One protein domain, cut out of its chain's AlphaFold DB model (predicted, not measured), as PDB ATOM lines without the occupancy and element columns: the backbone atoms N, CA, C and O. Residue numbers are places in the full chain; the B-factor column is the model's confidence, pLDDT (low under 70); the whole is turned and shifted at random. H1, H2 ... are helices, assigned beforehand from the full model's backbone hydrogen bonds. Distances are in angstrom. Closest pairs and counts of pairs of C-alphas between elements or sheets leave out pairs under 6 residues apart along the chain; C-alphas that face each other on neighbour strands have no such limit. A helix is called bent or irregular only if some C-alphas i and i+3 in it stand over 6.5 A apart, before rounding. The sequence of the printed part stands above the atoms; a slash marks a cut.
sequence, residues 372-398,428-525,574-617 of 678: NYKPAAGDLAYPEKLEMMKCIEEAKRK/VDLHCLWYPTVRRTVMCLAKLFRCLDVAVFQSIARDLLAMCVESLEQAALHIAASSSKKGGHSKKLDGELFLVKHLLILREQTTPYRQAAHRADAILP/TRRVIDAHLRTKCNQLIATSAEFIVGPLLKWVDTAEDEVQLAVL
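AT A GLANCE: This is residues 372 to 398, 428 to 525 and 574 to 617 of the 678 residues of the protein "Component of oligomeric Golgi complex 3" of Nippostrongylus brasiliensis (UniProt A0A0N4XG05). Three helices, H3, H4 and H5, and one arm of the long bent helix H7 lie side by side in an up-and-down bundle, each running against the one before it in the chain. The other arm, H7b, leaves one end of the bundle, and its residues 604 to 617 stick out, while residues 390 to 398 of H1 stick out elsewhere. The short H2 lies close to H3, and H6 follows H5 at the other end of the bundle. The printed part has 169 residues with seven named helices, H1 to H7 in chain order, and no named strand; its class is all helix. It is loose, with a radius of gyration of the C-alphas of 21.2 A, and spans 72 by 48 by 33 A.

HOW THE PARTS SIT: H7, residues 574 to 617, was assigned as one helix by its hydrogen bonds but is bent: C-alphas 597 and 600 are 7.5 A apart. Its arms H7a, residues 574 to 597, and H7b, residues 600 to 617, stand at a steep tilt of 65 degrees. H7a touches H5, residues 491 to 509, opposite ways at a shallow tilt of 26 degrees; their closest C-alphas, of Glu 496 and Leu 589, are 6.1 A apart. The hub is H4, residues 454 to 480, which forms a hairpin with H5; their closest C-alphas, of Ala 476 and Gly 495, are 4.4 A apart. H4 also forms a hairpin with H3, residues 436 to 451, at a shallow tilt of 4 degrees, with the closest C-alphas, of Phe 449 and Phe 457, 6.2 A apart. H4 and H6, residues 511 to 520, only just touch, with 3 pairs of C-alphas within 8 A, the closest those of Val 454 and Ala 517 at 6.3 A. H2, residues 428 to 432, is close to H3 but not clearly touching, with C-alphas 431 and 439 6.8 A apart. H1, residues 384 to 398, touches no helix. Every O i to N i+4 pair is within hydrogen-bond range in H1, H2, H4, H5 and H7b; the counts are 10 of 12 in H3, 5 of 6 in H6 and 19 of 20 in H7a.

IN THESE COORDINATES: H7a is 35.1 A long from C-alpha 574 at (9.143, -57.889, -18.832), and H7b 25.8 A, ending at C-alpha 617 at (-16.191, -46.626, -67.637). H4 measures 38.1 A, H5 27.2 A, H3 23.6 A and H1 20.7 A, the last beginning at C-alpha 384 at (-9.166, -31.855, -18.064).

THE WHOLE: The two C-alphas farthest apart, of Cys 451 and Ala 615, are 74.0 A apart. Residues 399 to 427 and 526 to 573 are not printed; the gaps between C-alphas are 23.0 A and 15.1 A. Of the links that are printed whole, H4 to H5 is short and the other three are tight. Mean pLDDT of the printed part is 78.4, with 34 residues under 70, among them 483 to 489, 514 to 525 and 608 to 617.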
ATOM      1  N   ASN A 372      -9.058 -55.842 -11.915       91.88
ATOM      2  CA  ASN A 372     -10.469 -55.529 -11.642       91.88
ATOM      3  C   ASN A 372     -10.679 -54.161 -10.968       91.88
ATOM      4  O   ASN A 372     -11.677 -53.937 -10.272       91.88
ATOM      5  N   TYR A 373      -9.733 -53.238 -11.144       92.31
ATOM      6  CA  TYR A 373      -9.835 -51.906 -10.569       92.31
ATOM      7  C   TYR A 373     -10.989 -51.116 -11.198       92.31
ATOM      8  O   TYR A 373     -11.074 -50.968 -12.415       92.31
ATOM      9  N   LYS A 374     -11.870 -50.558 -10.359       88.56
ATOM     10  CA  LYS A 374     -12.974 -49.703 -10.807       88.56
ATOM     11  C   LYS A 374     -12.528 -48.236 -10.801       88.56
ATOM     12  O   LYS A 374     -12.338 -47.692  -9.710       88.56
ATOM     13  N   PRO A 375     -12.371 -47.586 -11.968       87.62
ATOM     14  CA  PRO A 375     -11.913 -46.201 -12.032       87.62
ATOM     15  C   PRO A 375     -12.943 -45.231 -11.446       87.62
ATOM     16  O   PRO A 375     -14.138 -45.333 -11.736       87.62
ATOM     17  N   ALA A 376     -12.487 -44.249 -10.665       86.62
ATOM     18  CA  ALA A 376     -13.336 -43.136 -10.257       86.62
ATOM     19  C   ALA A 376     -13.485 -42.115 -11.399       86.62
ATOM     20  O   ALA A 376     -12.645 -42.025 -12.296       86.62
ATOM     21  N   ALA A 377     -14.519 -41.270 -11.341       81.00
ATOM     22  CA  ALA A 377     -14.739 -40.228 -12.351       81.00
ATOM     23  C   ALA A 377     -13.537 -39.268 -12.492       81.00
ATOM     24  O   ALA A 377     -13.226 -38.827 -13.594       81.00
ATOM     25  N   GLY A 378     -12.824 -38.993 -11.392       79.75
ATOM     26  CA  GLY A 378     -11.603 -38.178 -11.402       79.75
ATOM     27  C   GLY A 378     -10.381 -38.871 -12.019       79.75
ATOM     28  O   GLY A 378      -9.470 -38.189 -12.487       79.75
ATOM     29  N   ASP A 379     -10.362 -40.206 -12.070       83.50
ATOM     30  CA  ASP A 379      -9.278 -40.974 -12.695       83.50
ATOM     31  C   ASP A 379      -9.414 -41.024 -14.220       83.50
ATOM     32  O   ASP A 379      -8.425 -41.249 -14.908       83.50
ATOM     33  N   LEU A 380     -10.621 -40.793 -14.746       84.31
ATOM     34  CA  LEU A 380     -10.928 -40.775 -16.182       84.31
ATOM     35  C   LEU A 380     -11.032 -39.356 -16.759       84.31
ATOM     36  O   LEU A 380     -11.290 -39.203 -17.951       84.31
ATOM     37  N   ALA A 381     -10.833 -38.319 -15.939       81.44
ATOM     38  CA  ALA A 381     -10.981 -36.913 -16.316       81.44
ATOM     39  C   ALA A 381      -9.818 -36.407 -17.201       81.44
ATOM     40  O   ALA A 381      -9.102 -35.470 -16.848       81.44
ATOM     41  N   TYR A 382      -9.595 -37.041 -18.351       80.06
ATOM     42  CA  TYR A 382      -8.611 -36.635 -19.354       80.06
ATOM     43  C   TYR A 382      -9.312 -35.947 -20.545       80.06
ATOM     44  O   TYR A 382     -10.375 -36.405 -20.987       80.06
ATOM     45  N   PRO A 383      -8.762 -34.833 -21.071       75.56
ATOM     46  CA  PRO A 383      -7.499 -34.168 -20.707       75.56
ATOM     47  C   PRO A 383      -7.615 -33.143 -19.558       75.56
ATOM     48  O   PRO A 383      -6.604 -32.589 -19.134       75.56
ATOM     49  N   GLU A 384      -8.820 -32.912 -19.033       77.50
ATOM     50  CA  GLU A 384      -9.166 -31.855 -18.064       77.50
ATOM     51  C   GLU A 384      -8.238 -31.819 -16.835       77.50
ATOM     52  O   GLU A 384      -7.810 -30.750 -16.400       77.50
ATOM     53  N   LYS A 385      -7.845 -32.991 -16.322       75.75
ATOM     54  CA  LYS A 385      -6.883 -33.141 -15.222       75.75
ATOM     55  C   LYS A 385      -5.507 -32.562 -15.566       75.75
ATOM     56  O   LYS A 385      -4.893 -31.924 -14.718       75.75
ATOM     57  N   LEU A 386      -5.020 -32.769 -16.790       75.56
ATOM     58  CA  LEU A 386      -3.713 -32.275 -17.244       75.56
ATOM     59  C   LEU A 386      -3.743 -30.775 -17.538       75.56
ATOM     60  O   LEU A 386      -2.795 -30.073 -17.197       75.56
ATOM     61  N   GLU A 387      -4.834 -30.281 -18.122       76.00
ATOM     62  CA  GLU A 387      -5.033 -28.848 -18.363       76.00
ATOM     63  C   GLU A 387      -5.109 -28.070 -17.050       76.00
ATOM     64  O   GLU A 387      -4.438 -27.054 -16.903       76.00
ATOM     65  N   MET A 388      -5.855 -28.581 -16.064       73.44
ATOM     66  CA  MET A 388      -5.929 -27.975 -14.735       73.44
ATOM     67  C   MET A 388      -4.542 -27.882 -14.088       73.44
ATOM     68  O   MET A 388      -4.187 -26.831 -13.563       73.44
ATOM     69  N   MET A 389      -3.735 -28.946 -14.166       73.25
ATOM     70  CA  MET A 389      -2.370 -28.935 -13.628       73.25
ATOM     71  C   MET A 389      -1.468 -27.944 -14.355       73.25
ATOM     72  O   MET A 389      -0.760 -27.183 -13.703       73.25
ATOM     73  N   LYS A 390      -1.542 -27.890 -15.687       74.81
ATOM     74  CA  LYS A 390      -0.773 -26.929 -16.481       74.81
ATOM     75  C   LYS A 390      -1.165 -25.484 -16.152       74.81
ATOM     76  O   LYS A 390      -0.288 -24.655 -15.956       74.81
ATOM     77  N   CYS A 391      -2.459 -25.193 -15.998       74.62
ATOM     78  CA  CYS A 391      -2.946 -23.881 -15.560       74.62
ATOM     79  C   CYS A 391      -2.440 -23.511 -14.157       74.62
ATOM     80  O   CYS A 391      -2.101 -22.354 -13.920       74.62
ATOM     81  N   ILE A 392      -2.364 -24.476 -13.233       75.62
ATOM     82  CA  ILE A 392      -1.806 -24.267 -11.887       75.62
ATOM     83  C   ILE A 392      -0.294 -24.009 -11.956       75.62
ATOM     84  O   ILE A 392       0.197 -23.103 -11.289       75.62
ATOM     85  N   GLU A 393       0.450 -24.769 -12.762       73.25
ATOM     86  CA  GLU A 393       1.888 -24.555 -12.972       73.25
ATOM     87  C   GLU A 393       2.174 -23.193 -13.616       73.25
ATOM     88  O   GLU A 393       3.090 -22.488 -13.197       73.25
ATOM     89  N   GLU A 394       1.377 -22.789 -14.604       75.38
ATOM     90  CA  GLU A 394       1.478 -21.483 -15.254       75.38
ATOM     91  C   GLU A 394       1.088 -20.335 -14.313       75.38
ATOM     92  O   GLU A 394       1.725 -19.284 -14.350       75.38
ATOM     93  N   ALA A 395       0.084 -20.523 -13.448       74.12
ATOM     94  CA  ALA A 395      -0.282 -19.557 -12.414       74.12
ATOM     95  C   ALA A 395       0.830 -19.401 -11.367       74.12
ATOM     96  O   ALA A 395       1.203 -18.275 -11.057       74.12
ATOM     97  N   LYS A 396       1.435 -20.509 -10.911       70.56
ATOM     98  CA  LYS A 396       2.600 -20.481 -10.012       70.56
ATOM     99  C   LYS A 396       3.808 -19.798 -10.651       70.56
ATOM    100  O   LYS A 396       4.407 -18.930 -10.034       70.56
ATOM    101  N   ARG A 397       4.127 -20.108 -11.915       72.31
ATOM    102  CA  ARG A 397       5.210 -19.423 -12.649       72.31
ATOM    103  C   ARG A 397       4.948 -17.925 -12.813       72.31
ATOM    104  O   ARG A 397       5.890 -17.141 -12.760       72.31
ATOM    105  N   LYS A 398       3.688 -17.524 -13.014       70.38
ATOM    106  CA  LYS A 398       3.292 -16.110 -13.070       70.38
ATOM    107  C   LYS A 398       3.418 -15.437 -11.702       70.38
ATOM    108  O   LYS A 398       3.966 -14.342 -11.641       70.38
ATOM    109  N   VAL A 428       6.243 -37.039  -4.831       52.25
ATOM    110  CA  VAL A 428       4.898 -37.366  -4.345       52.25
ATOM    111  C   VAL A 428       3.800 -36.780  -5.246       52.25
ATOM    112  O   VAL A 428       2.860 -37.498  -5.578       52.25
ATOM    113  N   ASP A 429       3.938 -35.535  -5.710       58.00
ATOM    114  CA  ASP A 429       2.978 -34.878  -6.611       58.00
ATOM    115  C   ASP A 429       3.012 -35.487  -8.022       58.00
ATOM    116  O   ASP A 429       1.970 -35.629  -8.667       58.00
ATOM    117  N   LEU A 430       4.186 -35.946  -8.478       62.94
ATOM    118  CA  LEU A 430       4.323 -36.628  -9.769       62.94
ATOM    119  C   LEU A 430       3.622 -37.998  -9.767       62.94
ATOM    120  O   LEU A 430       2.947 -38.350 -10.736       62.94
ATOM    121  N   HIS A 431       3.720 -38.748  -8.664       70.25
ATOM    122  CA  HIS A 431       3.030 -40.033  -8.492       70.25
ATOM    123  C   HIS A 431       1.511 -39.879  -8.308       70.25
ATOM    124  O   HIS A 431       0.761 -40.809  -8.605       70.25
ATOM    125  N   CYS A 432       1.031 -38.718  -7.849       68.75
ATOM    126  CA  CYS A 432      -0.400 -38.385  -7.811       68.75
ATOM    127  C   CYS A 432      -0.996 -38.169  -9.213       68.75
ATOM    128  O   CYS A 432      -2.215 -38.258  -9.398       68.75
ATOM    129  N   LEU A 433      -0.146 -37.918 -10.213       75.75
ATOM    130  CA  LEU A 433      -0.560 -37.773 -11.604       75.75
ATOM    131  C   LEU A 433      -0.670 -39.107 -12.347       75.75
ATOM    132  O   LEU A 433      -1.250 -39.154 -13.435       75.75
ATOM    133  N   TRP A 434      -0.103 -40.171 -11.781       87.44
ATOM    134  CA  TRP A 434      -0.164 -41.504 -12.360       87.44
ATOM    135  C   TRP A 434      -1.544 -42.107 -12.153       87.44
ATOM    136  O   TRP A 434      -2.180 -41.920 -11.115       87.44
ATOM    137  N   TYR A 435      -1.985 -42.880 -13.139       89.62
ATOM    138  CA  TYR A 435      -3.163 -43.711 -12.979       89.62
ATOM    139  C   TYR A 435      -2.980 -44.687 -11.791       89.62
ATOM    140  O   TYR A 435      -1.892 -45.264 -11.644       89.62
ATOM    141  N   PRO A 436      -4.000 -44.890 -10.930       90.88
ATOM    142  CA  PRO A 436      -3.853 -45.646  -9.685       90.88
ATOM    143  C   PRO A 436      -3.262 -47.049  -9.849       90.88
ATOM    144  O   PRO A 436      -2.440 -47.454  -9.025       90.88
ATOM    145  N   THR A 437      -3.607 -47.778 -10.915       92.50
ATOM    146  CA  THR A 437      -3.090 -49.140 -11.133       92.50
ATOM    147  C   THR A 437      -1.607 -49.158 -11.506       92.50
ATOM    148  O   THR A 437      -0.883 -50.045 -11.058       92.50
ATOM    149  N   VAL A 438      -1.106 -48.129 -12.199       92.25
ATOM    150  CA  VAL A 438       0.333 -47.958 -12.480       92.25
ATOM    151  C   VAL A 438       1.097 -47.730 -11.184       92.25
ATOM    152  O   VAL A 438       2.088 -48.408 -10.918       92.25
ATOM    153  N   ARG A 439       0.605 -46.824 -10.332       90.69
ATOM    154  CA  ARG A 439       1.219 -46.549  -9.026       90.69
ATOM    155  C   ARG A 439       1.260 -47.804  -8.150       90.69
ATOM    156  O   ARG A 439       2.316 -48.131  -7.615       90.69
ATOM    157  N   ARG A 440       0.134 -48.514  -8.035       91.81
ATOM    158  CA  ARG A 440       0.010 -49.781  -7.293       91.81
ATOM    159  C   ARG A 440       1.015 -50.827  -7.778       91.81
ATOM    160  O   ARG A 440       1.744 -51.397  -6.970       91.81
ATOM    161  N   THR A 441       1.112 -51.007  -9.094       92.56
ATOM    162  CA  THR A 441       2.033 -51.963  -9.724       92.56
ATOM    163  C   THR A 441       3.490 -51.612  -9.433       92.56
ATOM    164  O   THR A 441       4.224 -52.441  -8.905       92.56
ATOM    165  N   VAL A 442       3.911 -50.370  -9.695       90.81
ATOM    166  CA  VAL A 442       5.306 -49.936  -9.491       90.81
ATOM    167  C   VAL A 442       5.724 -50.044  -8.022       90.81
ATOM    168  O   VAL A 442       6.811 -50.541  -7.728       90.81
ATOM    169  N   MET A 443       4.858 -49.629  -7.091       89.56
ATOM    170  CA  MET A 443       5.132 -49.733  -5.653       89.56
ATOM    171  C   MET A 443       5.229 -51.191  -5.188       89.56
ATOM    172  O   MET A 443       6.094 -51.509  -4.372       89.56
ATOM    173  N   CYS A 444       4.374 -52.074  -5.712       91.25
ATOM    174  CA  CYS A 444       4.429 -53.506  -5.428       91.25
ATOM    175  C   CYS A 444       5.752 -54.111  -5.925       91.25
ATOM    176  O   CYS A 444       6.492 -54.695  -5.134       91.25
ATOM    177  N   LEU A 445       6.119 -53.873  -7.190       91.12
ATOM    178  CA  LEU A 445       7.371 -54.369  -7.775       91.12
ATOM    179  C   LEU A 445       8.609 -53.896  -7.004       91.12
ATOM    180  O   LEU A 445       9.503 -54.694  -6.738       91.12
ATOM    181  N   ALA A 446       8.643 -52.629  -6.580       89.44
ATOM    182  CA  ALA A 446       9.764 -52.085  -5.816       89.44
ATOM    183  C   ALA A 446       9.977 -52.797  -4.470       89.44
ATOM    184  O   ALA A 446      11.118 -52.946  -4.028       89.44
ATOM    185  N   LYS A 447       8.891 -53.241  -3.822       87.75
ATOM    186  CA  LYS A 447       8.960 -54.023  -2.581       87.75
ATOM    187  C   LYS A 447       9.394 -55.462  -2.858       87.75
ATOM    188  O   LYS A 447      10.328 -55.937  -2.221       87.75
ATOM    189  N   LEU A 448       8.759 -56.124  -3.829       90.94
ATOM    190  CA  LEU A 448       9.027 -57.527  -4.164       90.94
ATOM    191  C   LEU A 448      10.466 -57.760  -4.641       90.94
ATOM    192  O   LEU A 448      11.067 -58.775  -4.307       90.94
ATOM    193  N   PHE A 449      11.038 -56.798  -5.365       88.00
ATOM    194  CA  PHE A 449      12.402 -56.889  -5.880       88.00
ATOM    195  C   PHE A 449      13.470 -57.008  -4.778       88.00
ATOM    196  O   PHE A 449      14.529 -57.579  -5.013       88.00
ATOM    197  N   ARG A 450      13.221 -56.459  -3.581       84.56
ATOM    198  CA  ARG A 450      14.201 -56.480  -2.483       84.56
ATOM    199  C   ARG A 450      14.221 -57.795  -1.713       84.56
ATOM    200  O   ARG A 450      15.242 -58.106  -1.113       84.56
ATOM    201  N   CYS A 451      13.107 -58.521  -1.688       86.31
ATOM    202  CA  CYS A 451      12.965 -59.708  -0.851       86.31
ATOM    203  C   CYS A 451      12.972 -61.024  -1.640       86.31
ATOM    204  O   CYS A 451      13.382 -62.043  -1.096       86.31
ATOM    205  N   LEU A 452      12.577 -61.016  -2.915       88.00
ATOM    206  CA  LEU A 452      12.531 -62.219  -3.745       88.00
ATOM    207  C   LEU A 452      13.809 -62.422  -4.561       88.00
ATOM    208  O   LEU A 452      14.497 -61.472  -4.933       88.00
ATOM    209  N   ASP A 453      14.089 -63.679  -4.896       84.44
ATOM    210  CA  ASP A 453      15.129 -64.016  -5.864       84.44
ATOM    211  C   ASP A 453      14.745 -63.550  -7.270       84.44
ATOM    212  O   ASP A 453      13.568 -63.511  -7.635       84.44
ATOM    213  N   VAL A 454      15.756 -63.233  -8.084       83.00
ATOM    214  CA  VAL A 454      15.574 -62.618  -9.407       83.00
ATOM    215  C   VAL A 454      14.617 -63.425 -10.285       83.00
ATOM    216  O   VAL A 454      13.717 -62.840 -10.880       83.00
ATOM    217  N   ALA A 455      14.752 -64.754 -10.324       79.75
ATOM    218  CA  ALA A 455      13.899 -65.617 -11.144       79.75
ATOM    219  C   ALA A 455      12.418 -65.563 -10.719       79.75
ATOM    220  O   ALA A 455      11.539 -65.362 -11.558       79.75
ATOM    221  N   VAL A 456      12.144 -65.672  -9.413       86.06
ATOM    222  CA  VAL A 456      10.779 -65.601  -8.854       86.06
ATOM    223  C   VAL A 456      10.194 -64.199  -9.035       86.06
ATOM    224  O   VAL A 456       9.017 -64.038  -9.341       86.06
ATOM    225  N   PHE A 457      11.019 -63.163  -8.896       88.75
ATOM    226  CA  PHE A 457      10.595 -61.794  -9.139       88.75
ATOM    227  C   PHE A 457      10.208 -61.560 -10.608       88.75
ATOM    228  O   PHE A 457       9.188 -60.920 -10.860       88.75
ATOM    229  N   GLN A 458      10.979 -62.068 -11.578       84.50
ATOM    230  CA  GLN A 458      10.689 -61.863 -13.004       84.50
ATOM    231  C   GLN A 458       9.344 -62.465 -13.424       84.50
ATOM    232  O   GLN A 458       8.620 -61.830 -14.195       84.50
ATOM    233  N   SER A 459       8.982 -63.649 -12.914       85.12
ATOM    234  CA  SER A 459       7.690 -64.274 -13.230       85.12
ATOM    235  C   SER A 459       6.519 -63.443 -12.698       85.12
ATOM    236  O   SER A 459       5.649 -63.047 -13.471       85.12
ATOM    237  N   ILE A 460       6.551 -63.054 -11.419       89.31
ATOM    238  CA  ILE A 460       5.503 -62.212 -10.817       89.31
ATOM    239  C   ILE A 460       5.439 -60.840 -11.497       89.31
ATOM    240  O   ILE A 460       4.356 -60.299 -11.728       89.31
ATOM    241  N   ALA A 461       6.596 -60.252 -11.815       89.38
ATOM    242  CA  ALA A 461       6.657 -58.949 -12.459       89.38
ATOM    243  C   ALA A 461       5.979 -58.968 -13.828       89.38
ATOM    244  O   ALA A 461       5.254 -58.032 -14.161       89.38
ATOM    245  N   ARG A 462       6.161 -60.043 -14.599       86.31
ATOM    246  CA  ARG A 462       5.495 -60.239 -15.890       86.31
ATOM    247  C   ARG A 462       3.977 -60.243 -15.747       86.31
ATOM    248  O   ARG A 462       3.312 -59.499 -16.466       86.31
ATOM    249  N   ASP A 463       3.456 -61.006 -14.793       89.00
ATOM    250  CA  ASP A 463       2.015 -61.134 -14.570       89.00
ATOM    251  C   ASP A 463       1.395 -59.810 -14.101       89.00
ATOM    252  O   ASP A 463       0.387 -59.355 -14.647       89.00
ATOM    253  N   LEU A 464       2.028 -59.132 -13.134       91.81
ATOM    254  CA  LEU A 464       1.573 -57.827 -12.639       91.81
ATOM    255  C   LEU A 464       1.581 -56.752 -13.729       91.81
ATOM    256  O   LEU A 464       0.653 -55.944 -13.808       91.81
ATOM    257  N   LEU A 465       2.607 -56.737 -14.581       91.06
ATOM    258  CA  LEU A 465       2.696 -55.787 -15.687       91.06
ATOM    259  C   LEU A 465       1.657 -56.079 -16.769       91.06
ATOM    260  O   LEU A 465       1.043 -55.134 -17.259       91.06
ATOM    261  N   ALA A 466       1.409 -57.349 -17.101       90.19
ATOM    262  CA  ALA A 466       0.358 -57.730 -18.042       90.19
ATOM    263  C   ALA A 466      -1.029 -57.277 -17.551       90.19
ATOM    264  O   ALA A 466      -1.738 -56.582 -18.279       90.19
ATOM    265  N   MET A 467      -1.361 -57.554 -16.285       92.38
ATOM    266  CA  MET A 467      -2.610 -57.094 -15.661       92.38
ATOM    267  C   MET A 467      -2.722 -55.562 -15.627       92.38
ATOM    268  O   MET A 467      -3.806 -55.005 -15.811       92.38
ATOM    269  N   CYS A 468      -1.608 -54.851 -15.414       93.75
ATOM    270  CA  CYS A 468      -1.588 -53.388 -15.437       93.75
ATOM    271  C   CYS A 468      -1.827 -52.823 -16.844       93.75
ATOM    272  O   CYS A 468      -2.589 -51.868 -16.986       93.75
ATOM    273  N   VAL A 469      -1.219 -53.414 -17.878       91.94
ATOM    274  CA  VAL A 469      -1.441 -53.016 -19.277       91.94
ATOM    275  C   VAL A 469      -2.903 -53.227 -19.668       91.94
ATOM    276  O   VAL A 469      -3.510 -52.307 -20.208       91.94
ATOM    277  N   GLU A 470      -3.496 -54.372 -19.327       92.62
ATOM    278  CA  GLU A 470      -4.910 -54.650 -19.608       92.62
ATOM    279  C   GLU A 470      -5.845 -53.649 -18.906       92.62
ATOM    280  O   GLU A 470      -6.740 -53.075 -19.529       92.62
ATOM    281  N   SER A 471      -5.585 -53.344 -17.631       94.25
ATOM    282  CA  SER A 471      -6.318 -52.312 -16.886       94.25
ATOM    283  C   SER A 471      -6.223 -50.927 -17.548       94.25
ATOM    284  O   SER A 471      -7.216 -50.200 -17.646       94.25
ATOM    285  N   LEU A 472      -5.042 -50.556 -18.055       92.94
ATOM    286  CA  LEU A 472      -4.845 -49.298 -18.777       92.94
ATOM    287  C   LEU A 472      -5.603 -49.261 -20.108       92.94
ATOM    288  O   LEU A 472      -6.132 -48.210 -20.472       92.94
ATOM    289  N   GLU A 473      -5.676 -50.381 -20.830       91.81
ATOM    290  CA  GLU A 473      -6.465 -50.481 -22.060       91.81
ATOM    291  C   GLU A 473      -7.961 -50.304 -21.784       91.81
ATOM    292  O   GLU A 473      -8.623 -49.535 -22.484       91.81
ATOM    293  N   GLN A 474      -8.485 -50.923 -20.722       91.69
ATOM    294  CA  GLN A 474      -9.873 -50.727 -20.291       91.69
ATOM    295  C   GLN A 474     -10.148 -49.258 -19.929       91.69
ATOM    296  O   GLN A 474     -11.145 -48.681 -20.370       91.69
ATOM    297  N   ALA A 475      -9.241 -48.610 -19.192       90.94
ATOM    298  CA  ALA A 475      -9.361 -47.190 -18.858       90.94
ATOM    299  C   ALA A 475      -9.345 -46.292 -20.110       90.94
ATOM    300  O   ALA A 475     -10.154 -45.368 -20.217       90.94
ATOM    301  N   ALA A 476      -8.483 -46.587 -21.087       90.31
ATOM    302  CA  ALA A 476      -8.425 -45.860 -22.353       90.31
ATOM    303  C   ALA A 476      -9.734 -45.981 -23.155       90.31
ATOM    304  O   ALA A 476     -10.213 -44.985 -23.701       90.31
ATOM    305  N   LEU A 477     -10.353 -47.169 -23.172       90.25
ATOM    306  CA  LEU A 477     -11.666 -47.385 -23.793       90.25
ATOM    307  C   LEU A 477     -12.767 -46.568 -23.102       90.25
ATOM    308  O   LEU A 477     -13.587 -45.949 -23.780       90.25
ATOM    309  N   HIS A 478     -12.764 -46.500 -21.767       88.31
ATOM    310  CA  HIS A 478     -13.718 -45.676 -21.018       88.31
ATOM    311  C   HIS A 478     -13.558 -44.175 -21.299       88.31
ATOM    312  O   HIS A 478     -14.561 -43.469 -21.422       88.31
ATOM    313  N   ILE A 479     -12.323 -43.686 -21.449       87.06
ATOM    314  CA  ILE A 479     -12.052 -42.292 -21.837       87.06
ATOM    315  C   ILE A 479     -12.563 -42.032 -23.259       87.06
ATOM    316  O   ILE A 479     -13.253 -41.035 -23.487       87.06
ATOM    317  N   ALA A 480     -12.301 -42.950 -24.193       86.25
ATOM    318  CA  ALA A 480     -12.755 -42.836 -25.577       86.25
ATOM    319  C   ALA A 480     -14.290 -42.848 -25.712       86.25
ATOM    320  O   ALA A 480     -14.830 -42.157 -26.575       86.25
ATOM    321  N   ALA A 481     -14.992 -43.589 -24.847       85.50
ATOM    322  CA  ALA A 481     -16.454 -43.670 -24.814       85.50
ATOM    323  C   ALA A 481     -17.141 -42.485 -24.101       85.50
ATOM    324  O   ALA A 481     -18.366 -42.359 -24.151       85.50
ATOM    325  N   SER A 482     -16.386 -41.620 -23.416       81.38
ATOM    326  CA  SER A 482     -16.950 -40.489 -22.671       81.38
ATOM    327  C   SER A 482     -17.531 -39.410 -23.600       81.38
ATOM    328  O   SER A 482     -16.940 -39.049 -24.619       81.38
ATOM    329  N   SER A 483     -18.702 -38.860 -23.256       63.84
ATOM    330  CA  SER A 483     -19.338 -37.800 -24.050       63.84
ATOM    331  C   SER A 483     -18.573 -36.478 -23.907       63.84
ATOM    332  O   SER A 483     -18.401 -35.982 -22.789       63.84
ATOM    333  N   SER A 484     -18.158 -35.872 -25.020       58.66
ATOM    334  CA  SER A 484     -17.468 -34.576 -24.994       58.66
ATOM    335  C   SER A 484     -18.417 -33.412 -24.679       58.66
ATOM    336  O   SER A 484     -19.472 -33.279 -25.295       58.66
ATOM    337  N   LYS A 485     -18.008 -32.529 -23.755       55.75
ATOM    338  CA  LYS A 485     -18.685 -31.253 -23.444       55.75
ATOM    339  C   LYS A 485     -18.109 -30.047 -24.210       55.75
ATOM    340  O   LYS A 485     -18.723 -28.986 -24.198       55.75
ATOM    341  N   LYS A 486     -16.947 -30.186 -24.867       53.22
ATOM    342  CA  LYS A 486     -16.269 -29.114 -25.626       53.22
ATOM    343  C   LYS A 486     -15.999 -29.557 -27.068       53.22
ATOM    344  O   LYS A 486     -15.416 -30.614 -27.303       53.22
ATOM    345  N   GLY A 487     -16.420 -28.744 -28.037       46.72
ATOM    346  CA  GLY A 487     -16.161 -28.978 -29.460       46.72
ATOM    347  C   GLY A 487     -14.687 -28.746 -29.799       46.72
ATOM    348  O   GLY A 487     -14.171 -27.666 -29.533       46.72
ATOM    349  N   GLY A 488     -14.017 -29.756 -30.364       56.28
ATOM    350  CA  GLY A 488     -12.631 -29.654 -30.846       56.28
ATOM    351  C   GLY A 488     -11.715 -30.829 -30.488       56.28
ATOM    352  O   GLY A 488     -10.701 -31.011 -31.155       56.28
ATOM    353  N   HIS A 489     -12.072 -31.655 -29.498       60.84
ATOM    354  CA  HIS A 489     -11.245 -32.788 -29.060       60.84
ATOM    355  C   HIS A 489     -11.829 -34.130 -29.506       60.84
ATOM    356  O   HIS A 489     -12.993 -34.437 -29.235       60.84
ATOM    357  N   SER A 490     -11.008 -34.946 -30.170       72.25
ATOM    358  CA  SER A 490     -11.334 -36.347 -30.433       72.25
ATOM    359  C   SER A 490     -11.080 -37.157 -29.163       72.25
ATOM    360  O   SER A 490      -9.934 -37.414 -28.807       72.25
ATOM    361  N   LYS A 491     -12.142 -37.596 -28.479       77.19
ATOM    362  CA  LYS A 491     -12.021 -38.416 -27.257       77.19
ATOM    363  C   LYS A 491     -11.298 -39.745 -27.491       77.19
ATOM    364  O   LYS A 491     -10.628 -40.247 -26.592       77.19
ATOM    365  N   LYS A 492     -11.360 -40.270 -28.720       81.75
ATOM    366  CA  LYS A 492     -10.552 -41.416 -29.156       81.75
ATOM    367  C   LYS A 492      -9.050 -41.109 -29.065       81.75
ATOM    368  O   LYS A 492      -8.302 -41.916 -28.524       81.75
ATOM    369  N   LEU A 493      -8.634 -39.925 -29.521       83.25
ATOM    370  CA  LEU A 493      -7.246 -39.463 -29.436       83.25
ATOM    371  C   LEU A 493      -6.811 -39.266 -27.974       83.25
ATOM    372  O   LEU A 493      -5.721 -39.689 -27.600       83.25
ATOM    373  N   ASP A 494      -7.677 -38.690 -27.133       83.44
ATOM    374  CA  ASP A 494      -7.396 -38.497 -25.702       83.44
ATOM    375  C   ASP A 494      -7.154 -39.835 -24.974       83.44
ATOM    376  O   ASP A 494      -6.245 -39.938 -24.148       83.44
ATOM    377  N   GLY A 495      -7.930 -40.876 -25.304       86.00
ATOM    378  CA  GLY A 495      -7.749 -42.232 -24.770       86.00
ATOM    379  C   GLY A 495      -6.444 -42.897 -25.229       86.00
ATOM    380  O   GLY A 495      -5.728 -43.484 -24.415       86.00
ATOM    381  N   GLU A 496      -6.087 -42.768 -26.510       86.44
ATOM    382  CA  GLU A 496      -4.823 -43.293 -27.054       86.44
ATOM    383  C   GLU A 496      -3.600 -42.575 -26.452       86.44
ATOM    384  O   GLU A 496      -2.629 -43.225 -26.055       86.44
ATOM    385  N   LEU A 497      -3.659 -41.248 -26.295       87.50
ATOM    386  CA  LEU A 497      -2.611 -40.453 -25.644       87.50
ATOM    387  C   LEU A 497      -2.463 -40.795 -24.157       87.50
ATOM    388  O   LEU A 497      -1.339 -40.897 -23.655       87.50
ATOM    389  N   PHE A 498      -3.580 -41.005 -23.453       89.62
ATOM    390  CA  PHE A 498      -3.576 -41.489 -22.073       89.62
ATOM    391  C   PHE A 498      -2.822 -42.818 -21.961       89.62
ATOM    392  O   PHE A 498      -1.944 -42.951 -21.103       89.62
ATOM    393  N   LEU A 499      -3.123 -43.777 -22.840       90.69
ATOM    394  CA  LEU A 499      -2.502 -45.098 -22.828       90.69
ATOM    395  C   LEU A 499      -0.995 -45.013 -23.100       90.69
ATOM    396  O   LEU A 499      -0.199 -45.531 -22.317       90.69
ATOM    397  N   VAL A 500      -0.585 -44.302 -24.156       90.62
ATOM    398  CA  VAL A 500       0.836 -44.135 -24.516       90.62
ATOM    399  C   VAL A 500       1.620 -43.470 -23.383       90.62
ATOM    400  O   VAL A 500       2.693 -43.952 -23.019       90.62
ATOM    401  N   LYS A 501       1.072 -42.415 -22.761       89.25
ATOM    402  CA  LYS A 501       1.707 -41.751 -21.613       89.25
ATOM    403  C   LYS A 501       1.975 -42.730 -20.467       89.25
ATOM    404  O   LYS A 501       3.081 -42.753 -19.931       89.25
ATOM    405  N   HIS A 502       0.982 -43.529 -20.080       90.56
ATOM    406  CA  HIS A 502       1.115 -44.440 -18.940       90.56
ATOM    407  C   HIS A 502       1.993 -45.658 -19.250       90.56
ATOM    408  O   HIS A 502       2.737 -46.092 -18.371       90.56
ATOM    409  N   LEU A 503       2.006 -46.147 -20.495       90.62
ATOM    410  CA  LEU A 503       2.948 -47.181 -20.936       90.62
ATOM    411  C   LEU A 503       4.402 -46.687 -20.923       90.62
ATOM    412  O   LEU A 503       5.293 -47.426 -20.509       90.62
ATOM    413  N   LEU A 504       4.653 -45.432 -21.314       89.62
ATOM    414  CA  LEU A 504       5.985 -44.823 -21.215       89.62
ATOM    415  C   LEU A 504       6.448 -44.695 -19.761       89.62
ATOM    416  O   LEU A 504       7.596 -45.017 -19.458       89.62
ATOM    417  N   ILE A 505       5.553 -44.286 -18.856       88.44
ATOM    418  CA  ILE A 505       5.843 -44.241 -17.416       88.44
ATOM    419  C   ILE A 505       6.183 -45.647 -16.911       88.44
ATOM    420  O   ILE A 505       7.221 -45.835 -16.281       88.44
ATOM    421  N   LEU A 506       5.356 -46.648 -17.224       88.75
ATOM    422  CA  LEU A 506       5.566 -48.028 -16.779       88.75
ATOM    423  C   LEU A 506       6.894 -48.605 -17.296       88.75
ATOM    424  O   LEU A 506       7.620 -49.270 -16.555       88.75
ATOM    425  N   ARG A 507       7.258 -48.298 -18.546       87.50
ATOM    426  CA  ARG A 507       8.546 -48.661 -19.152       87.50
ATOM    427  C   ARG A 507       9.732 -48.030 -18.426       87.50
ATOM    428  O   ARG A 507      10.742 -48.698 -18.214       87.50
ATOM    429  N   GLU A 508       9.628 -46.754 -18.068       87.69
ATOM    430  CA  GLU A 508      10.705 -46.042 -17.379       87.69
ATOM    431  C   GLU A 508      10.922 -46.614 -15.974       87.69
ATOM    432  O   GLU A 508      12.042 -46.986 -15.620       87.69
ATOM    433  N   GLN A 509       9.835 -46.800 -15.219       86.56
ATOM    434  CA  GLN A 509       9.871 -47.297 -13.839       86.56
ATOM    435  C   GLN A 509      10.325 -48.761 -13.717       86.56
ATOM    436  O   GLN A 509      10.757 -49.185 -12.647       86.56
ATOM    437  N   THR A 510      10.264 -49.542 -14.798       84.19
ATOM    438  CA  THR A 510      10.720 -50.943 -14.825       84.19
ATOM    439  C   THR A 510      12.169 -51.112 -15.298       84.19
ATOM    440  O   THR A 510      12.729 -52.203 -15.199       84.19
ATOM    441  N   THR A 511      12.832 -50.036 -15.745       82.81
ATOM    442  CA  THR A 511      14.240 -50.052 -16.195       82.81
ATOM    443  C   THR A 511      15.237 -50.595 -15.155       82.81
ATOM    444  O   THR A 511      16.096 -51.393 -15.546       82.81
ATOM    445  N   PRO A 512      15.163 -50.227 -13.856       80.50
ATOM    446  CA  PRO A 512      16.147 -50.666 -12.862       80.50
ATOM    447  C   PRO A 512      16.194 -52.189 -12.687       80.50
ATOM    448  O   PRO A 512      17.269 -52.771 -12.540       80.50
ATOM    449  N   TYR A 513      15.038 -52.852 -12.776       80.31
ATOM    450  CA  TYR A 513      14.925 -54.295 -12.559       80.31
ATOM    451  C   TYR A 513      15.608 -55.116 -13.656       80.31
ATOM    452  O   TYR A 513      16.110 -56.208 -13.400       80.31
ATOM    453  N   ARG A 514      15.704 -54.564 -14.868       69.81
ATOM    454  CA  ARG A 514      16.427 -55.189 -15.978       69.81
ATOM    455  C   ARG A 514      17.931 -55.207 -15.733       69.81
ATOM    456  O   ARG A 514      18.571 -56.225 -15.959       69.81
ATOM    457  N   GLN A 515      18.509 -54.102 -15.268       66.38
ATOM    458  CA  GLN A 515      19.954 -54.041 -15.015       66.38
ATOM    459  C   GLN A 515      20.384 -55.062 -13.958       66.38
ATOM    460  O   GLN A 515      21.466 -55.634 -14.059       66.38
ATOM    461  N   ALA A 516      19.527 -55.314 -12.969       65.25
ATOM    462  CA  ALA A 516      19.754 -56.347 -11.971       65.25
ATOM    463  C   ALA A 516      19.595 -57.769 -12.534       65.25
ATOM    464  O   ALA A 516      20.440 -58.614 -12.253       65.25
ATOM    465  N   ALA A 517      18.579 -58.016 -13.368       60.56
ATOM    466  CA  ALA A 517      18.386 -59.309 -14.027       60.56
ATOM    467  C   ALA A 517      19.576 -59.689 -14.923       60.56
ATOM    468  O   ALA A 517      20.134 -60.768 -14.768       60.56
ATOM    469  N   HIS A 518      20.073 -58.754 -15.743       60.25
ATOM    470  CA  HIS A 518      21.254 -58.972 -16.596       60.25
ATOM    471  C   HIS A 518      22.535 -59.288 -15.807       60.25
ATOM    472  O   HIS A 518      23.414 -59.974 -16.321       60.25
ATOM    473  N   ARG A 519      22.667 -58.804 -14.562       58.72
ATOM    474  CA  ARG A 519      23.801 -59.161 -13.687       58.72
ATOM    475  C   ARG A 519      23.679 -60.577 -13.117       58.72
ATOM    476  O   ARG A 519      24.704 -61.213 -12.907       58.72
ATOM    477  N   ALA A 520      22.460 -61.048 -12.859       53.56
ATOM    478  CA  ALA A 520      22.193 -62.373 -12.299       53.56
ATOM    479  C   ALA A 520      22.146 -63.479 -13.373       53.56
ATOM    480  O   ALA A 520      22.670 -64.568 -13.149       53.56
ATOM    481  N   ASP A 521      21.614 -63.180 -14.563       50.41
ATOM    482  CA  ASP A 521      21.540 -64.099 -15.713       50.41
ATOM    483  C   ASP A 521      22.924 -64.499 -16.260       50.41
ATOM    484  O   ASP A 521      23.042 -65.491 -16.975       50.41
ATOM    485  N   ALA A 522      23.998 -63.791 -15.883       50.72
ATOM    486  CA  ALA A 522      25.372 -64.222 -16.153       50.72
ATOM    487  C   ALA A 522      25.741 -65.551 -15.454       50.72
ATOM    488  O   ALA A 522      26.753 -66.156 -15.802       50.72
ATOM    489  N   ILE A 523      24.945 -65.990 -14.469       46.59
ATOM    490  CA  ILE A 523      25.197 -67.183 -13.650       46.59
ATOM    491  C   ILE A 523      24.214 -68.325 -13.982       46.59
ATOM    492  O   ILE A 523      24.631 -69.480 -13.962       46.59
ATOM    493  N   LEU A 524      22.949 -68.040 -14.332       46.06
ATOM    494  CA  LEU A 524      21.908 -69.039 -14.651       46.06
ATOM    495  C   LEU A 524      20.901 -68.482 -15.688       46.06
ATOM    496  O   LEU A 524      20.028 -67.702 -15.308       46.06
ATOM    497  N   PRO A 525      20.960 -68.870 -16.977       48.56
ATOM    498  CA  PRO A 525      20.020 -68.383 -17.983       48.56
ATOM    499  C   PRO A 525      18.665 -69.100 -17.855       48.56
ATOM    500  O   PRO A 525      18.527 -70.273 -18.201       48.56
ATOM    501  N   THR A 574      10.359 -58.635 -19.167       66.00
ATOM    502  CA  THR A 574       9.143 -57.889 -18.832       66.00
ATOM    503  C   THR A 574       9.012 -56.573 -19.612       66.00
ATOM    504  O   THR A 574       7.900 -56.154 -19.943       66.00
ATOM    505  N   ARG A 575      10.129 -55.950 -20.014       70.94
ATOM    506  CA  ARG A 575      10.138 -54.727 -20.828       70.94
ATOM    507  C   ARG A 575       9.775 -54.966 -22.292       70.94
ATOM    508  O   ARG A 575       9.157 -54.096 -22.898       70.94
ATOM    509  N   ARG A 576      10.129 -56.116 -22.878       72.94
ATOM    510  CA  ARG A 576       9.803 -56.414 -24.288       72.94
ATOM    511  C   ARG A 576       8.296 -56.473 -24.511       72.94
ATOM    512  O   ARG A 576       7.823 -55.990 -25.537       72.94
ATOM    513  N   VAL A 577       7.554 -56.999 -23.534       70.31
ATOM    514  CA  VAL A 577       6.084 -56.996 -23.546       70.31
ATOM    515  C   VAL A 577       5.569 -55.558 -23.615       70.31
ATOM    516  O   VAL A 577       4.779 -55.237 -24.500       70.31
ATOM    517  N   ILE A 578       6.074 -54.668 -22.757       81.75
ATOM    518  CA  ILE A 578       5.683 -53.251 -22.753       81.75
ATOM    519  C   ILE A 578       6.068 -52.569 -24.075       81.75
ATOM    520  O   ILE A 578       5.248 -51.862 -24.655       81.75
ATOM    521  N   ASP A 579       7.276 -52.809 -24.591       83.19
ATOM    522  CA  ASP A 579       7.769 -52.217 -25.842       83.19
ATOM    523  C   ASP A 579       6.938 -52.659 -27.064       83.19
ATOM    524  O   ASP A 579       6.684 -51.854 -27.965       83.19
ATOM    525  N   ALA A 580       6.475 -53.913 -27.096       83.69
ATOM    526  CA  ALA A 580       5.600 -54.425 -28.151       83.69
ATOM    527  C   ALA A 580       4.213 -53.759 -28.128       83.69
ATOM    528  O   ALA A 580       3.716 -53.316 -29.171       83.69
ATOM    529  N   HIS A 581       3.615 -53.623 -26.938       84.75
ATOM    530  CA  HIS A 581       2.347 -52.908 -26.767       84.75
ATOM    531  C   HIS A 581       2.507 -51.430 -27.133       84.75
ATOM    532  O   HIS A 581       1.728 -50.906 -27.925       84.75
ATOM    533  N   LEU A 582       3.568 -50.777 -26.652       87.81
ATOM    534  CA  LEU A 582       3.863 -49.378 -26.950       87.81
ATOM    535  C   LEU A 582       4.008 -49.140 -28.457       87.81
ATOM    536  O   LEU A 582       3.387 -48.223 -28.983       87.81
ATOM    537  N   ARG A 583       4.760 -49.983 -29.178       88.06
ATOM    538  CA  ARG A 583       4.906 -49.870 -30.640       88.06
ATOM    539  C   ARG A 583       3.556 -49.968 -31.350       88.06
ATOM    540  O   ARG A 583       3.266 -49.165 -32.233       88.06
ATOM    541  N   THR A 584       2.731 -50.929 -30.946       88.94
ATOM    542  CA  THR A 584       1.403 -51.147 -31.532       88.94
ATOM    543  C   THR A 584       0.494 -49.939 -31.304       88.94
ATOM    544  O   THR A 584      -0.103 -49.436 -32.255       88.94
ATOM    545  N   LYS A 585       0.433 -49.419 -30.072       88.00
ATOM    546  CA  LYS A 585      -0.415 -48.267 -29.731       88.00
ATOM    547  C   LYS A 585       0.106 -46.951 -30.311       88.00
ATOM    548  O   LYS A 585      -0.699 -46.137 -30.738       88.00
ATOM    549  N   CYS A 586       1.422 -46.757 -30.416       89.50
ATOM    550  CA  CYS A 586       1.996 -45.604 -31.113       89.50
ATOM    551  C   CYS A 586       1.640 -45.609 -32.606       89.50
ATOM    552  O   CYS A 586       1.268 -44.568 -33.140       89.50
ATOM    553  N   ASN A 587       1.690 -46.765 -33.277       89.06
ATOM    554  CA  ASN A 587       1.267 -46.869 -34.677       89.06
ATOM    555  C   ASN A 587      -0.232 -46.580 -34.846       89.06
ATOM    556  O   ASN A 587      -0.619 -45.904 -35.796       89.06
ATOM    557  N   GLN A 588      -1.068 -47.040 -33.908       87.62
ATOM    558  CA  GLN A 588      -2.498 -46.708 -33.881       87.62
ATOM    559  C   GLN A 588      -2.726 -45.206 -33.679       87.62
ATOM    560  O   GLN A 588      -3.478 -44.608 -34.440       87.62
ATOM    561  N   LEU A 589      -2.007 -44.584 -32.741       87.56
ATOM    562  CA  LEU A 589      -2.062 -43.145 -32.496       87.56
ATOM    563  C   LEU A 589      -1.669 -42.334 -33.736       87.56
ATOM    564  O   LEU A 589      -2.333 -41.350 -34.066       87.56
ATOM    565  N   ILE A 590      -0.612 -42.748 -34.443       86.00
ATOM    566  CA  ILE A 590      -0.180 -42.115 -35.697       86.00
ATOM    567  C   ILE A 590      -1.279 -42.237 -36.757       86.00
ATOM    568  O   ILE A 590      -1.614 -41.237 -37.388       86.00
ATOM    569  N   ALA A 591      -1.872 -43.422 -36.925       85.94
ATOM    570  CA  ALA A 591      -2.951 -43.644 -37.886       85.94
ATOM    571  C   ALA A 591      -4.201 -42.807 -37.557       85.94
ATOM    572  O   ALA A 591      -4.707 -42.106 -38.431       85.94
ATOM    573  N   THR A 592      -4.653 -42.800 -36.297       83.19
ATOM    574  CA  THR A 592      -5.794 -41.989 -35.836       83.19
ATOM    575  C   THR A 592      -5.519 -40.488 -36.000       83.19
ATOM    576  O   THR A 592      -6.402 -39.736 -36.412       83.19
ATOM    577  N   SER A 593      -4.294 -40.033 -35.723       81.06
ATOM    578  CA  SER A 593      -3.897 -38.631 -35.917       81.06
ATOM    579  C   SER A 593      -3.863 -38.246 -37.399       81.06
ATOM    580  O   SER A 593      -4.337 -37.173 -37.769       81.06
ATOM    581  N   ALA A 594      -3.347 -39.130 -38.259       81.75
ATOM    582  CA  ALA A 594      -3.337 -38.934 -39.705       81.75
ATOM    583  C   ALA A 594      -4.763 -38.897 -40.279       81.75
ATOM    584  O   ALA A 594      -5.071 -38.025 -41.090       81.75
ATOM    585  N   GLU A 595      -5.658 -39.771 -39.811       80.38
ATOM    586  CA  GLU A 595      -7.075 -39.766 -40.185       80.38
ATOM    587  C   GLU A 595      -7.789 -38.488 -39.712       80.38
ATOM    588  O   GLU A 595      -8.594 -37.922 -40.449       80.38
ATOM    589  N   PHE A 596      -7.473 -37.971 -38.523       74.81
ATOM    590  CA  PHE A 596      -8.068 -36.724 -38.035       74.81
ATOM    591  C   PHE A 596      -7.669 -35.504 -38.881       74.81
ATOM    592  O   PHE A 596      -8.501 -34.640 -39.149       74.81
ATOM    593  N   ILE A 597      -6.404 -35.433 -39.309       72.94
ATOM    594  CA  ILE A 597      -5.867 -34.290 -40.061       72.94
ATOM    595  C   ILE A 597      -6.194 -34.393 -41.557       72.94
ATOM    596  O   ILE A 597      -6.622 -33.415 -42.167       72.94
ATOM    597  N   VAL A 598      -5.970 -35.566 -42.155       74.88
ATOM    598  CA  VAL A 598      -6.000 -35.784 -43.611       74.88
ATOM    599  C   VAL A 598      -7.219 -36.603 -44.044       74.88
ATOM    600  O   VAL A 598      -7.584 -36.574 -45.211       74.88
ATOM    601  N   GLY A 599      -7.914 -37.293 -43.137       73.19
ATOM    602  CA  GLY A 599      -9.042 -38.173 -43.474       73.19
ATOM    603  C   GLY A 599     -10.178 -37.506 -44.260       73.19
ATOM    604  O   GLY A 599     -10.638 -38.099 -45.234       73.19
ATOM    605  N   PRO A 600     -10.625 -36.278 -43.928       71.25
ATOM    606  CA  PRO A 600     -11.605 -35.563 -44.749       71.25
ATOM    607  C   PRO A 600     -11.108 -35.258 -46.169       71.25
ATOM    608  O   PRO A 600     -11.903 -35.230 -47.103       71.25
ATOM    609  N   LEU A 601      -9.797 -35.049 -46.331       70.38
ATOM    610  CA  LEU A 601      -9.157 -34.788 -47.619       70.38
ATOM    611  C   LEU A 601      -8.984 -36.082 -48.426       70.38
ATOM    612  O   LEU A 601      -9.294 -36.088 -49.608       70.38
ATOM    613  N   LEU A 602      -8.587 -37.184 -47.782       74.00
ATOM    614  CA  LEU A 602      -8.529 -38.523 -48.385       74.00
ATOM    615  C   LEU A 602      -9.900 -38.967 -48.898       74.00
ATOM    616  O   LEU A 602     -10.020 -39.309 -50.061       74.00
ATOM    617  N   LYS A 603     -10.962 -38.833 -48.090       74.62
ATOM    618  CA  LYS A 603     -12.333 -39.162 -48.524       74.62
ATOM    619  C   LYS A 603     -12.797 -38.316 -49.706       74.62
ATOM    620  O   LYS A 603     -13.546 -38.798 -50.552       74.62
ATOM    621  N   TRP A 604     -12.380 -37.050 -49.757       73.31
ATOM    622  CA  TRP A 604     -12.652 -36.188 -50.902       73.31
ATOM    623  C   TRP A 604     -11.891 -36.655 -52.150       73.31
ATOM    624  O   TRP A 604     -12.482 -36.687 -53.225       73.31
ATOM    625  N   VAL A 605     -10.621 -37.056 -52.006       72.31
ATOM    626  CA  VAL A 605      -9.809 -37.619 -53.098       72.31
ATOM    627  C   VAL A 605     -10.411 -38.928 -53.605       72.31
ATOM    628  O   VAL A 605     -10.620 -39.040 -54.804       72.31
ATOM    629  N   ASP A 606     -10.788 -39.850 -52.718       73.94
ATOM    630  CA  ASP A 606     -11.430 -41.119 -53.086       73.94
ATOM    631  C   ASP A 606     -12.745 -40.869 -53.848       73.94
ATOM    632  O   ASP A 606     -12.980 -41.437 -54.909       73.94
ATOM    633  N   THR A 607     -13.572 -39.928 -53.371       70.06
ATOM    634  CA  THR A 607     -14.823 -39.547 -54.058       70.06
ATOM    635  C   THR A 607     -14.553 -38.923 -55.433       70.06
ATOM    636  O   THR A 607     -15.333 -39.105 -56.365       70.06
ATOM    637  N   ALA A 608     -13.456 -38.178 -55.581       63.72
ATOM    638  CA  ALA A 608     -13.052 -37.617 -56.864       63.72
ATOM    639  C   ALA A 608     -12.514 -38.698 -57.818       63.72
ATOM    640  O   ALA A 608     -12.810 -38.649 -59.011       63.72
ATOM    641  N   GLU A 609     -11.756 -39.672 -57.316       67.50
ATOM    642  CA  GLU A 609     -11.228 -40.791 -58.100       67.50
ATOM    643  C   GLU A 609     -12.335 -41.744 -58.568       67.50
ATOM    644  O   GLU A 609     -12.339 -42.119 -59.742       67.50
ATOM    645  N   ASP A 610     -13.310 -42.062 -57.713       65.81
ATOM    646  CA  ASP A 610     -14.459 -42.914 -58.051       65.81
ATOM    647  C   ASP A 610     -15.343 -42.281 -59.143       65.81
ATOM    648  O   ASP A 610     -15.770 -42.954 -60.085       65.81
ATOM    649  N   GLU A 611     -15.571 -40.967 -59.079       61.91
ATOM    650  CA  GLU A 611     -16.337 -40.223 -60.090       61.91
ATOM    651  C   GLU A 611     -15.562 -40.091 -61.416       61.91
ATOM    652  O   GLU A 611     -16.140 -40.170 -62.505       61.91
ATOM    653  N   VAL A 612     -14.230 -39.979 -61.355       58.88
ATOM    654  CA  VAL A 612     -13.365 -40.036 -62.545       58.88
ATOM    655  C   VAL A 612     -13.346 -41.449 -63.144       58.88
ATOM    656  O   VAL A 612     -13.399 -41.588 -64.366       58.88
ATOM    657  N   GLN A 613     -13.341 -42.510 -62.333       52.34
ATOM    658  CA  GLN A 613     -13.431 -43.893 -62.814       52.34
ATOM    659  C   GLN A 613     -14.802 -44.222 -63.422       52.34
ATOM    660  O   GLN A 613     -14.848 -44.882 -64.463       52.34
ATOM    661  N   LEU A 614     -15.911 -43.717 -62.862       49.38
ATOM    662  CA  LEU A 614     -17.241 -43.814 -63.485       49.38
ATOM    663  C   LEU A 614     -17.287 -43.093 -64.843       49.38
ATOM    664  O   LEU A 614     -17.884 -43.602 -65.797       49.38
ATOM    665  N   ALA A 615     -16.607 -41.950 -64.969       46.06
ATOM    666  CA  ALA A 615     -16.470 -41.243 -66.241       46.06
ATOM    667  C   ALA A 615     -15.612 -42.017 -67.264       46.06
ATOM    668  O   ALA A 615     -15.908 -41.987 -68.461       46.06
ATOM    669  N   VAL A 616     -14.593 -42.758 -66.812       44.72
ATOM    670  CA  VAL A 616     -13.744 -43.614 -67.662       44.72
ATOM    671  C   VAL A 616     -14.466 -44.902 -68.091       44.72
ATOM    672  O   VAL A 616     -14.291 -45.341 -69.227       44.72
ATOM    673  N   LEU A 617     -15.360 -45.466 -67.268       38.22
ATOM    674  CA  LEU A 617     -16.191 -46.626 -67.637       38.22
ATOM    675  C   LEU A 617     -17.188 -46.318 -68.772       38.22
ATOM    676  O   LEU A 617     -17.441 -47.186 -69.608       38.22
TER     677      LEU A 617